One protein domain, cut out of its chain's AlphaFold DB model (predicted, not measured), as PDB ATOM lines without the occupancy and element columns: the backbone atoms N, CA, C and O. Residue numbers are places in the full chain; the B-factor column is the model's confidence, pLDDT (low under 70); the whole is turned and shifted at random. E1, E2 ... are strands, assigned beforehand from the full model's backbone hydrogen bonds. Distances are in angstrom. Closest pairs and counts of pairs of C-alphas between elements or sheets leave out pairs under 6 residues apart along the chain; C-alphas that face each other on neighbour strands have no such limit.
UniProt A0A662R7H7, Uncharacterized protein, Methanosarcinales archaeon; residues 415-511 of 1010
ATOM      1  N   SER A 415     141.271 164.266 231.030       61.75
ATOM      2  CA  SER A 415     142.488 164.888 230.509       61.75
ATOM      3  C   SER A 415     142.275 166.381 230.272       61.75
ATOM      4  O   SER A 415     141.396 166.773 229.507       61.75
ATOM      5  N   VAL A 416     143.121 167.195 230.899       61.09
ATOM      6  CA  VAL A 416     143.124 168.652 230.775       61.09
ATOM      7  C   VAL A 416     144.510 169.094 230.301       61.09
ATOM      8  O   VAL A 416     145.516 168.706 230.900       61.09
ATOM      9  N   VAL A 417     144.559 169.888 229.232       65.75
ATOM     10  CA  VAL A 417     145.757 170.555 228.704       65.75
ATOM     11  C   VAL A 417     145.627 172.041 229.039       65.75
ATOM     12  O   VAL A 417     144.629 172.655 228.678       65.75
ATOM     13  N   ILE A 418     146.586 172.596 229.784       60.62
ATOM     14  CA  ILE A 418     146.582 173.999 230.235       60.62
ATOM     15  C   ILE A 418     147.954 174.623 229.982       60.62
ATOM     16  O   ILE A 418     148.980 174.027 230.333       60.62
ATOM     17  N   GLY A 419     147.936 175.863 229.496       56.72
ATOM     18  CA  GLY A 419     149.109 176.700 229.264       56.72
ATOM     19  C   GLY A 419     149.695 176.499 227.871       56.72
ATOM     20  O   GLY A 419     149.376 175.521 227.205       56.72
ATOM     21  N   ASN A 420     150.587 177.416 227.472       60.56
ATOM     22  CA  ASN A 420     151.124 177.546 226.110       60.56
ATOM     23  C   ASN A 420     151.916 176.300 225.661       60.56
ATOM     24  O   ASN A 420     153.146 176.223 225.750       60.56
ATOM     25  N   VAL A 421     151.159 175.297 225.230       60.31
ATOM     26  CA  VAL A 421     151.573 173.969 224.802       60.31
ATOM     27  C   VAL A 421     151.063 173.803 223.383       60.31
ATOM     28  O   VAL A 421     149.862 173.878 223.132       60.31
ATOM     29  N   THR A 422     151.975 173.546 222.450       65.44
ATOM     30  CA  THR A 422     151.594 173.185 221.088       65.44
ATOM     31  C   THR A 422     151.118 171.735 221.064       65.44
ATOM     32  O   THR A 422     151.905 170.811 221.293       65.44
ATOM     33  N   VAL A 423     149.837 171.525 220.777       68.12
ATOM     34  CA  VAL A 423     149.292 170.213 220.426       68.12
ATOM     35  C   VAL A 423     149.499 170.036 218.922       68.12
ATOM     36  O   VAL A 423     148.697 170.511 218.126       68.12
ATOM     37  N   ASP A 424     150.607 169.389 218.557       60.06
ATOM     38  CA  ASP A 424     151.022 169.081 217.179       60.06
ATOM     39  C   ASP A 424     151.149 167.551 216.993       60.06
ATOM     40  O   ASP A 424     151.429 166.805 217.937       60.06
ATOM     41  N   THR A 425     151.000 167.094 215.749       50.09
ATOM     42  CA  THR A 425     151.108 165.721 215.213       50.09
ATOM     43  C   THR A 425     149.934 164.759 215.461       50.09
ATOM     44  O   THR A 425     149.664 164.375 216.596       50.09
ATOM     45  N   ASN A 426     149.323 164.273 214.361       51.25
ATOM     46  CA  ASN A 426     148.643 162.969 214.127       51.25
ATOM     47  C   ASN A 426     147.837 162.306 215.274       51.25
ATOM     48  O   ASN A 426     147.649 161.086 215.290       51.25
ATOM     49  N   SER A 427     147.346 163.088 216.225       51.78
ATOM     50  CA  SER A 427     146.691 162.625 217.443       51.78
ATOM     51  C   SER A 427     145.248 163.101 217.438       51.78
ATOM     52  O   SER A 427     144.979 164.241 217.071       51.78
ATOM     53  N   THR A 428     144.319 162.254 217.870       58.84
ATOM     54  CA  THR A 428     142.955 162.684 218.186       58.84
ATOM     55  C   THR A 428     142.880 163.095 219.653       58.84
ATOM     56  O   THR A 428     143.286 162.337 220.544       58.84
ATOM     57  N   LEU A 429     142.347 164.292 219.919       66.75
ATOM     58  CA  LEU A 429     141.845 164.615 221.255       66.75
ATOM     59  C   LEU A 429     140.686 163.655 221.567       66.75
ATOM     60  O   LEU A 429     139.941 163.260 220.674       66.75
ATOM     61  N   ARG A 430     140.582 163.200 222.817       62.91
ATOM     62  CA  ARG A 430     139.555 162.226 223.225       62.91
ATOM     63  C   ARG A 430     138.312 162.952 223.727       62.91
ATOM     64  O   ARG A 430     138.460 164.005 224.338       62.91
ATOM     65  N   ASP A 431     137.142 162.331 223.584       62.94
ATOM     66  CA  ASP A 431     135.872 162.796 224.159       62.94
ATOM     67  C   ASP A 431     136.038 163.371 225.577       62.94
ATOM     68  O   ASP A 431     136.576 162.712 226.482       62.94
ATOM     69  N   GLY A 432     135.566 164.603 225.767       63.66
ATOM     70  CA  GLY A 432     135.669 165.337 227.025       63.66
ATOM     71  C   GLY A 432     137.078 165.803 227.418       63.66
ATOM     72  O   GLY A 432     137.348 165.950 228.612       63.66
ATOM     73  N   THR A 433     137.986 166.004 226.457       74.00
ATOM     74  CA  THR A 433     139.249 166.728 226.695       74.00
ATOM     75  C   THR A 433     138.967 168.224 226.850       74.00
ATOM     76  O   THR A 433     138.130 168.771 226.137       74.00
ATOM     77  N   VAL A 434     139.680 168.888 227.761       76.50
ATOM     78  CA  VAL A 434     139.630 170.351 227.923       76.50
ATOM     79  C   VAL A 434     141.000 170.936 227.590       76.50
ATOM     80  O   VAL A 434     142.007 170.448 228.110       76.50
ATOM     81  N   VAL A 435     141.036 171.956 226.736       79.06
ATOM     82  CA  VAL A 435     142.235 172.665 226.274       79.06
ATOM     83  C   VAL A 435     142.082 174.149 226.606       79.06
ATOM     84  O   VAL A 435     141.059 174.733 226.265       79.06
ATOM     85  N   ILE A 436     143.063 174.734 227.298       79.12
ATOM     86  CA  ILE A 436     143.042 176.139 227.743       79.12
ATOM     87  C   ILE A 436     144.424 176.775 227.532       79.12
ATOM     88  O   ILE A 436     145.439 176.098 227.749       79.12
ATOM     89  N   ASP A 437     144.490 178.055 227.150       79.56
ATOM     90  CA  ASP A 437     145.734 178.828 226.959       79.56
ATOM     91  C   ASP A 437     146.740 178.162 225.984       79.56
ATOM     92  O   ASP A 437     147.955 178.207 226.210       79.56
ATOM     93  N   SER A 438     146.274 177.450 224.948       82.56
ATOM     94  CA  SER A 438     147.097 176.522 224.145       82.56
ATOM     95  C   SER A 438     147.087 176.824 222.639       82.56
ATOM     96  O   SER A 438     146.182 177.475 222.130       82.56
ATOM     97  N   ASN A 439     148.054 176.266 221.898       82.38
ATOM     98  CA  ASN A 439     148.049 176.278 220.429       82.38
ATOM     99  C   ASN A 439     147.720 174.867 219.914       82.38
ATOM    100  O   ASN A 439     148.495 173.928 220.107       82.38
ATOM    101  N   VAL A 440     146.584 174.706 219.244       81.88
ATOM    102  CA  VAL A 440     146.088 173.451 218.669       81.88
ATOM    103  C   VAL A 440     146.284 173.512 217.159       81.88
ATOM    104  O   VAL A 440     145.604 174.283 216.487       81.88
ATOM    105  N   THR A 441     147.213 172.723 216.603       80.69
ATOM    106  CA  THR A 441     147.559 172.845 215.177       80.69
ATOM    107  C   THR A 441     147.865 171.517 214.488       80.69
ATOM    108  O   THR A 441     148.536 170.650 215.045       80.69
ATOM    109  N   GLY A 442     147.329 171.308 213.279       68.31
ATOM    110  CA  GLY A 442     147.510 170.053 212.522       68.31
ATOM    111  C   GLY A 442     146.894 168.804 213.180       68.31
ATOM    112  O   GLY A 442     147.212 167.670 212.812       68.31
ATOM    113  N   VAL A 443     146.032 169.008 214.177       65.62
ATOM    114  CA  VAL A 443     145.283 167.980 214.913       65.62
ATOM    115  C   VAL A 443     144.036 167.591 214.109       65.62
ATOM    116  O   VAL A 443     143.586 168.339 213.244       65.62
ATOM    117  N   SER A 444     143.428 166.445 214.410       60.47
ATOM    118  CA  SER A 444     142.023 166.204 214.063       60.47
ATOM    119  C   SER A 444     141.243 166.085 215.370       60.47
ATOM    120  O   SER A 444     141.347 165.082 216.082       60.47
ATOM    121  N   VAL A 445     140.548 167.158 215.748       59.81
ATOM    122  CA  VAL A 445     139.748 167.263 216.975       59.81
ATOM    123  C   VAL A 445     138.402 166.579 216.724       59.81
ATOM    124  O   VAL A 445     137.358 167.197 216.539       59.81
ATOM    125  N   ILE A 446     138.460 165.249 216.670       52.28
ATOM    126  CA  ILE A 446     137.298 164.365 216.563       52.28
ATOM    127  C   ILE A 446     137.049 163.788 217.956       52.28
ATOM    128  O   ILE A 446     137.599 162.737 218.297       52.28
ATOM    129  N   GLY A 447     136.276 164.495 218.778       56.91
ATOM    130  CA  GLY A 447     136.038 164.081 220.159       56.91
ATOM    131  C   GLY A 447     134.792 164.717 220.752       56.91
ATOM    132  O   GLY A 447     134.791 165.920 221.017       56.91
ATOM    133  N   ASN A 448     133.786 163.885 221.033       61.44
ATOM    134  CA  ASN A 448     132.486 164.320 221.535       61.44
ATOM    135  C   ASN A 448     132.637 165.144 222.824       61.44
ATOM    136  O   ASN A 448     133.159 164.647 223.831       61.44
ATOM    137  N   GLY A 449     132.189 166.400 222.791       60.03
ATOM    138  CA  GLY A 449     132.233 167.312 223.936       60.03
ATOM    139  C   GLY A 449     133.639 167.780 224.328       60.03
ATOM    140  O   GLY A 449     133.905 167.983 225.514       60.03
ATOM    141  N   THR A 450     134.565 167.914 223.373       75.06
ATOM    142  CA  THR A 450     135.849 168.605 223.605       75.06
ATOM    143  C   THR A 450     135.596 170.091 223.876       75.06
ATOM    144  O   THR A 450     134.754 170.690 223.217       75.06
ATOM    145  N   ILE A 451     136.310 170.700 224.828       74.69
ATOM    146  CA  ILE A 451     136.213 172.140 225.131       74.69
ATOM    147  C   ILE A 451     137.565 172.805 224.875       74.69
ATOM    148  O   ILE A 451     138.587 172.323 225.370       74.69
ATOM    149  N   VAL A 452     137.550 173.909 224.133       81.31
ATOM    150  CA  VAL A 452     138.699 174.769 223.840       81.31
ATOM    151  C   VAL A 452     138.372 176.199 224.287       81.31
ATOM    152  O   VAL A 452     137.328 176.737 223.922       81.31
ATOM    153  N   GLU A 453     139.240 176.778 225.112       82.62
ATOM    154  CA  GLU A 453     139.057 178.062 225.812       82.62
ATOM    155  C   GLU A 453     140.375 178.866 225.693       82.62
ATOM    156  O   GLU A 453     141.452 178.267 225.759       82.62
ATOM    157  N   ASP A 454     140.329 180.183 225.465       82.50
ATOM    158  CA  ASP A 454     141.515 181.070 225.401       82.50
ATOM    159  C   ASP A 454     142.681 180.551 224.505       82.50
ATOM    160  O   ASP A 454     143.850 180.594 224.896       82.50
ATOM    161  N   SER A 455     142.396 179.967 223.332       86.81
ATOM    162  CA  SER A 455     143.385 179.194 222.546       86.81
ATOM    163  C   SER A 455     143.459 179.573 221.056       86.81
ATOM    164  O   SER A 455     142.498 180.072 220.481       86.81
ATOM    165  N   ASP A 456     144.592 179.281 220.406       88.44
ATOM    166  CA  ASP A 456     144.791 179.364 218.942       88.44
ATOM    167  C   ASP A 456     144.524 177.986 218.313       88.44
ATOM    168  O   ASP A 456     145.177 177.000 218.665       88.44
ATOM    169  N   VAL A 457     143.549 177.899 217.408       88.69
ATOM    170  CA  VAL A 457     143.020 176.667 216.803       88.69
ATOM    171  C   VAL A 457     143.163 176.736 215.283       88.69
ATOM    172  O   VAL A 457     142.267 177.195 214.566       88.69
ATOM    173  N   SER A 458     144.295 176.259 214.765       88.81
ATOM    174  CA  SER A 458     144.679 176.487 213.370       88.81
ATOM    175  C   SER A 458     144.930 175.219 212.553       88.81
ATOM    176  O   SER A 458     145.602 174.287 212.994       88.81
ATOM    177  N   ASN A 459     144.467 175.200 211.299       86.06
ATOM    178  CA  ASN A 459     144.691 174.095 210.352       86.06
ATOM    179  C   ASN A 459     144.241 172.728 210.916       86.06
ATOM    180  O   ASN A 459     144.989 171.746 210.877       86.06
ATOM    181  N   THR A 460     143.044 172.677 211.504       80.38
ATOM    182  CA  THR A 460     142.480 171.478 212.142       80.38
ATOM    183  C   THR A 460     141.029 171.239 211.707       80.38
ATOM    184  O   THR A 460     140.434 172.056 211.009       80.38
ATOM    185  N   ASN A 461     140.454 170.108 212.116       82.00
ATOM    186  CA  ASN A 461     139.026 169.832 211.986       82.00
ATOM    187  C   ASN A 461     138.469 169.618 213.395       82.00
ATOM    188  O   ASN A 461     138.976 168.739 214.094       82.00
ATOM    189  N   THR A 462     137.447 170.369 213.796       81.88
ATOM    190  CA  THR A 462     136.693 170.174 215.041       81.88
ATOM    191  C   THR A 462     135.338 169.537 214.733       81.88
ATOM    192  O   THR A 462     134.706 169.848 213.725       81.88
ATOM    193  N   SER A 463     134.922 168.564 215.547       79.56
ATOM    194  CA  SER A 463     133.682 167.812 215.318       79.56
ATOM    195  C   SER A 463     133.128 167.168 216.586       79.56
ATOM    196  O   SER A 463     133.888 166.853 217.507       79.56
ATOM    197  N   GLY A 464     131.811 166.942 216.611       73.25
ATOM    198  CA  GLY A 464     131.112 166.237 217.688       73.25
ATOM    199  C   GLY A 464     130.956 167.088 218.945       73.25
ATOM    200  O   GLY A 464     131.732 166.959 219.891       73.25
ATOM    201  N   ASP A 465     129.972 167.982 218.962       72.62
ATOM    202  CA  ASP A 465     129.653 168.871 220.087       72.62
ATOM    203  C   ASP A 465     130.889 169.624 220.637       72.62
ATOM    204  O   ASP A 465     130.989 169.903 221.838       72.62
ATOM    205  N   THR A 466     131.883 169.907 219.779       79.88
ATOM    206  CA  THR A 466     133.114 170.580 220.212       79.88
ATOM    207  C   THR A 466     132.788 172.031 220.534       79.88
ATOM    208  O   THR A 466     132.117 172.729 219.781       79.88
ATOM    209  N   THR A 467     133.265 172.489 221.684       81.81
ATOM    210  CA  THR A 467     133.085 173.856 222.165       81.81
ATOM    211  C   THR A 467     134.341 174.657 221.901       81.81
ATOM    212  O   THR A 467     135.431 174.222 222.275       81.81
ATOM    213  N   ILE A 468     134.179 175.837 221.318       85.75
ATOM    214  CA  ILE A 468     135.233 176.831 221.166       85.75
ATOM    215  C   ILE A 468     134.721 178.134 221.788       85.75
ATOM    216  O   ILE A 468     133.663 178.643 221.406       85.75
ATOM    217  N   THR A 469     135.448 178.646 222.776       84.62
ATOM    218  CA  THR A 469     135.096 179.865 223.512       84.62
ATOM    219  C   THR A 469     136.314 180.780 223.638       84.62
ATOM    220  O   THR A 469     137.424 180.295 223.859       84.62
ATOM    221  N   ASP A 470     136.106 182.089 223.471       82.12
ATOM    222  CA  ASP A 470     137.113 183.154 223.619       82.12
ATOM    223  C   ASP A 470     138.467 182.849 222.927       82.12
ATOM    224  O   ASP A 470     139.540 183.098 223.465       82.12
ATOM    225  N   SER A 471     138.420 182.256 221.727       89.75
ATOM    226  CA  SER A 471     139.584 181.681 221.027       89.75
ATOM    227  C   SER A 471     139.823 182.297 219.637       89.75
ATOM    228  O   SER A 471     138.960 182.967 219.074       89.75
ATOM    229  N   GLU A 472     140.981 182.037 219.032       92.88
ATOM    230  CA  GLU A 472     141.256 182.364 217.626       92.88
ATOM    231  C   GLU A 472     141.216 181.076 216.793       92.88
ATOM    232  O   GLU A 472     141.952 180.131 217.063       92.88
ATOM    233  N   VAL A 473     140.356 181.007 215.778       93.12
ATOM    234  CA  VAL A 473     140.177 179.832 214.910       93.12
ATOM    235  C   VAL A 473     140.589 180.205 213.490       93.12
ATOM    236  O   VAL A 473     140.013 181.119 212.912       93.12
ATOM    237  N   THR A 474     141.582 179.525 212.909       93.06
ATOM    238  CA  THR A 474     142.141 179.911 211.594       93.06
ATOM    239  C   THR A 474     142.299 178.730 210.635       93.06
ATOM    240  O   THR A 474     143.012 177.775 210.941       93.06
ATOM    241  N   ASN A 475     141.726 178.814 209.429       90.25
ATOM    242  CA  ASN A 475     141.779 177.752 208.407       90.25
ATOM    243  C   ASN A 475     141.345 176.376 208.953       90.25
ATOM    244  O   ASN A 475     142.016 175.365 208.732       90.25
ATOM    245  N   THR A 476     140.255 176.353 209.714       88.94
ATOM    246  CA  THR A 476     139.778 175.176 210.450       88.94
ATOM    247  C   THR A 476     138.374 174.814 209.978       88.94
ATOM    248  O   THR A 476     137.542 175.697 209.790       88.94
ATOM    249  N   THR A 477     138.096 173.522 209.789       90.56
ATOM    250  CA  THR A 477     136.724 173.040 209.562       90.56
ATOM    251  C   THR A 477     136.063 172.784 210.913       90.56
ATOM    252  O   THR A 477     136.589 172.012 211.710       90.56
ATOM    253  N   VAL A 478     134.922 173.413 211.168       91.12
ATOM    254  CA  VAL A 478     134.140 173.321 212.402       91.12
ATOM    255  C   VAL A 478     132.807 172.659 212.076       91.12
ATOM    256  O   VAL A 478     131.983 173.245 211.390       91.12
ATOM    257  N   THR A 479     132.572 171.437 212.540       88.75
ATOM    258  CA  THR A 479     131.351 170.680 212.215       88.75
ATOM    259  C   THR A 479     130.617 170.267 213.487       88.75
ATOM    260  O   THR A 479     131.267 169.907 214.465       88.75
ATOM    261  N   ASP A 480     129.282 170.291 213.498       84.69
ATOM    262  CA  ASP A 480     128.456 169.864 214.644       84.69
ATOM    263  C   ASP A 480     128.948 170.463 215.985       84.69
ATOM    264  O   ASP A 480     129.187 169.736 216.950       84.69
ATOM    265  N   SER A 481     129.250 171.765 216.015       86.12
ATOM    266  CA  SER A 481     130.041 172.402 217.081       86.12
ATOM    267  C   SER A 481     129.477 173.753 217.535       86.12
ATOM    268  O   SER A 481     128.589 174.337 216.914       86.12
ATOM    269  N   TYR A 482     130.009 174.257 218.649       84.31
ATOM    270  CA  TYR A 482     129.520 175.442 219.349       84.31
ATOM    271  C   TYR A 482     130.639 176.466 219.525       84.31
ATOM    272  O   TYR A 482     131.553 176.272 220.326       84.31
ATOM    273  N   VAL A 483     130.558 177.560 218.771       87.81
ATOM    274  CA  VAL A 483     131.539 178.650 218.737       87.81
ATOM    275  C   VAL A 483     130.933 179.864 219.435       87.81
ATOM    276  O   VAL A 483     129.815 180.269 219.121       87.81
ATOM    277  N   SER A 484     131.615 180.420 220.433       83.25
ATOM    278  CA  SER A 484     130.976 181.372 221.353       83.25
ATOM    279  C   SER A 484     131.936 182.348 222.032       83.25
ATOM    280  O   SER A 484     133.153 182.160 222.013       83.25
ATOM    281  N   GLY A 485     131.381 183.389 222.655       77.25
ATOM    282  CA  GLY A 485     132.175 184.444 223.292       77.25
ATOM    283  C   GLY A 485     132.946 185.260 222.253       77.25
ATOM    284  O   GLY A 485     132.598 185.245 221.075       77.25
ATOM    285  N   ASN A 486     134.029 185.917 222.664       82.12
ATOM    286  CA  ASN A 486     134.914 186.711 221.807       82.12
ATOM    287  C   ASN A 486     135.812 185.823 220.916       82.12
ATOM    288  O   ASN A 486     137.020 186.028 220.818       82.12
ATOM    289  N   THR A 487     135.223 184.799 220.293       90.31
ATOM    290  CA  THR A 487     135.904 183.906 219.357       90.31
ATOM    291  C   THR A 487     135.914 184.514 217.961       90.31
ATOM    292  O   THR A 487     134.865 184.903 217.435       90.31
ATOM    293  N   SER A 488     137.092 184.544 217.340       94.44
ATOM    294  CA  SER A 488     137.247 184.857 215.918       94.44
ATOM    295  C   SER A 488     137.397 183.575 215.097       94.44
ATOM    296  O   SER A 488     138.090 182.644 215.505       94.44
ATOM    297  N   VAL A 489     136.751 183.518 213.931       96.56
ATOM    298  CA  VAL A 489     136.906 182.447 212.937       96.56
ATOM    299  C   VAL A 489     137.355 183.083 211.628       96.56
ATOM    300  O   VAL A 489     136.646 183.921 211.081       96.56
ATOM    301  N   THR A 490     138.552 182.739 211.159       96.62
ATOM    302  CA  THR A 490     139.182 183.333 209.972       96.62
ATOM    303  C   THR A 490     139.575 182.249 208.977       96.62
ATOM    304  O   THR A 490     140.554 181.522 209.182       96.62
ATOM    305  N   GLY A 491     138.834 182.149 207.876       91.19
ATOM    306  CA  GLY A 491     139.019 181.090 206.890       91.19
ATOM    307  C   GLY A 491     138.595 179.706 207.389       91.19
ATOM    308  O   GLY A 491     138.589 179.402 208.583       91.19
ATOM    309  N   GLY A 492     138.308 178.819 206.440       92.00
ATOM    310  CA  GLY A 492     137.768 177.491 206.725       92.00
ATOM    311  C   GLY A 492     136.254 177.439 206.538       92.00
ATOM    312  O   GLY A 492     135.688 178.209 205.762       92.00
ATOM    313  N   GLU A 493     135.618 176.492 207.216       94.88
ATOM    314  CA  GLU A 493     134.218 176.117 206.999       94.88
ATOM    315  C   GLU A 493     133.553 175.815 208.345       94.88
ATOM    316  O   GLU A 493     134.175 175.188 209.201       94.88
ATOM    317  N   VAL A 494     132.306 176.238 208.539       95.94
ATOM    318  CA  VAL A 494     131.516 176.020 209.753       95.94
ATOM    319  C   VAL A 494     130.171 175.394 209.375       95.94
ATOM    320  O   VAL A 494     129.305 176.059 208.822       95.94
ATOM    321  N   THR A 495     129.982 174.112 209.667       93.38
ATOM    322  CA  THR A 495     128.879 173.285 209.146       93.38
ATOM    323  C   THR A 495     128.021 172.749 210.296       93.38
ATOM    324  O   THR A 495     128.567 172.264 211.292       93.38
ATOM    325  N   SER A 496     126.690 172.784 210.182       88.94
ATOM    326  CA  SER A 496     125.751 172.234 211.189       88.94
ATOM    327  C   SER A 496     126.016 172.707 212.631       88.94
ATOM    328  O   SER A 496     125.859 171.956 213.594       88.94
ATOM    329  N   SER A 497     126.491 173.941 212.788       90.12
ATOM    330  CA  SER A 497     127.071 174.464 214.028       90.12
ATOM    331  C   SER A 497     126.313 175.696 214.534       90.12
ATOM    332  O   SER A 497     125.457 176.258 213.851       90.12
ATOM    333  N   THR A 498     126.603 176.137 215.757       87.31
ATOM    334  CA  THR A 498     126.073 177.403 216.296       87.31
ATOM    335  C   THR A 498     127.212 178.348 216.633       87.31
ATOM    336  O   THR A 498     128.127 177.985 217.369       87.31
ATOM    337  N   LEU A 499     127.119 179.566 216.114       88.81
ATOM    338  CA  LEU A 499     127.990 180.693 216.381       88.81
ATOM    339  C   LEU A 499     127.195 181.723 217.195       88.81
ATOM    340  O   LEU A 499     126.067 182.068 216.833       88.81
ATOM    341  N   THR A 500     127.733 182.188 218.324       83.75
ATOM    342  CA  THR A 500     127.044 183.172 219.176       83.75
ATOM    343  C   THR A 500     127.999 184.210 219.764       83.75
ATOM    344  O   THR A 500     128.919 183.849 220.498       83.75
ATOM    345  N   ASN A 501     127.748 185.494 219.487       83.00
ATOM    346  CA  ASN A 501     128.609 186.638 219.839       83.00
ATOM    347  C   ASN A 501     130.017 186.603 219.201       83.00
ATOM    348  O   ASN A 501     130.955 187.206 219.717       83.00
ATOM    349  N   THR A 502     130.172 185.886 218.086       89.19
ATOM    350  CA  THR A 502     131.457 185.622 217.415       89.19
ATOM    351  C   THR A 502     131.763 186.629 216.307       89.19
ATOM    352  O   THR A 502     130.868 187.300 215.795       89.19
ATOM    353  N   THR A 503     133.011 186.647 215.835       95.88
ATOM    354  CA  THR A 503     133.374 187.271 214.548       95.88
ATOM    355  C   THR A 503     133.765 186.200 213.530       95.88
ATOM    356  O   THR A 503     134.640 185.389 213.828       95.88
ATOM    357  N   THR A 504     133.165 186.191 212.339       97.31
ATOM    358  CA  THR A 504     133.634 185.397 211.188       97.31
ATOM    359  C   THR A 504     134.238 186.303 210.118       97.31
ATOM    360  O   THR A 504     133.697 187.368 209.822       97.31
ATOM    361  N   THR A 505     135.345 185.861 209.526       97.62
ATOM    362  CA  THR A 505     136.081 186.559 208.464       97.62
ATOM    363  C   THR A 505     136.469 185.554 207.378       97.62
ATOM    364  O   THR A 505     137.012 184.500 207.712       97.62
ATOM    365  N   ASP A 506     136.202 185.834 206.100       97.12
ATOM    366  CA  ASP A 506     136.580 184.983 204.948       97.12
ATOM    367  C   ASP A 506     136.192 183.489 205.103       97.12
ATOM    368  O   ASP A 506     136.930 182.585 204.701       97.12
ATOM    369  N   THR A 507     135.067 183.213 205.770       96.75
ATOM    370  CA  THR A 507     134.673 181.878 206.263       96.75
ATOM    371  C   THR A 507     133.406 181.389 205.554       96.75
ATOM    372  O   THR A 507     132.499 182.182 205.317       96.75
ATOM    373  N   VAL A 508     133.300 180.090 205.263       97.69
ATOM    374  CA  VAL A 508     132.047 179.469 204.784       97.69
ATOM    375  C   VAL A 508     131.241 178.961 205.984       97.69
ATOM    376  O   VAL A 508     131.813 178.370 206.893       97.69
ATOM    377  N   VAL A 509     129.928 179.181 206.017       97.69
ATOM    378  CA  VAL A 509     129.025 178.824 207.121       97.69
ATOM    379  C   VAL A 509     127.781 178.137 206.548       97.69
ATOM    380  O   VAL A 509     126.946 178.789 205.936       97.69
ATOM    381  N   GLU A 510     127.616 176.830 206.740       96.00
ATOM    382  CA  GLU A 510     126.533 176.047 206.124       96.00
ATOM    383  C   GLU A 510     125.614 175.392 207.164       96.00
ATOM    384  O   GLU A 510     126.086 174.844 208.164       96.00
ATOM    385  N   SER A 511     124.297 175.379 206.915       91.38
ATOM    386  CA  SER A 511     123.288 174.737 207.790       91.38
ATOM    387  C   SER A 511     123.420 175.115 209.277       91.38
ATOM    388  O   SER A 511     123.204 174.282 210.159       91.38
TER     389      SER A 511
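What this domain is: This is residues 415 to 511 of the 1010 residues of an uncharacterized protein of Methanosarcinales archaeon (UniProt A0A662R7H7). The chain is wound in stacked turns, a short solenoid with three walls and a triangular cross-section, its turns piled along the longest axis. One wall is the sheet E1 E2 E5 E8 E10 E12; a branched sheet bends at a corner to make the other two, with E3, E6, E13 and the first parts of E9 and E11 in one, and E4, E7, E14 and the last parts of E9 and E11 in the other. The first turn is less well formed, with residues 419 to 433 in no named element. The 97 printed residues hold no named helix and 14 strands, E1 to E14 in order, with parallel neighbours in both sheets; the class is all strand. The whole is compact, with a radius of gyration of the C-alphas of 11.6 A and spans of 30 by 21 by 20 A.

How they stand to each other: E1, residues 416 to 418, is an edge strand, parallel at 4 degrees to E2, residues 434 to 436; N 417 and O 434 are 2.8 A apart, within hydrogen-bond range. The sheet goes on through E5, residues 451 to 453, E8, residues 466 to 469, and E10, residues 481 to 484, to the other edge strand, E12, residues 498 to 500. N 435 and O 451 of E2 and E5, and N 483 and O 498 of E10 and E12, are within range at 2.8 A each. In the branched sheet, twisted, E3, residues 439 to 441, runs on into E4, residues 444 to 446, at 97 degrees. E3 is parallel to E6, residues 456 to 458, and E4 to E7, residues 461 to 463; N 440 and O 456, and N 445 and O 461, are each 2.8 A apart. E9, residues 472 to 479, bends by 98 degrees at residue 475, with E6 and E7 on one side and E11, residues 488 to 495, on the other; N 473 and O 488 are 2.8 A apart. E11 bends by 103 degrees at residue 491; E13, residues 503 to 505, is beside its residues 488 to 490, and E14, residues 508 to 510, beside 493 to 495. The two sheets form a sandwich, face to face, the facing parts 9.4 A centre to centre.

Where its parts are: E1 begins at C-alpha 416, (143.124, 168.652, 230.775). E9, 16.2 A long, begins at C-alpha 472, (141.256, 182.364, 217.626). E11 measures 15.8 A, and E14 ends at C-alpha 510, (126.533, 176.047, 206.124).

The domain as a whole: The C-alphas of Gly 419 and Ser 511, the two farthest apart, are 33.6 A from each other. The link E1 to E2 is long, with 15 residues; the other links are tight. The printed part has no cut. Its mean pLDDT is 79.8; residues 415 to 432 and 442 to 449 are under 70.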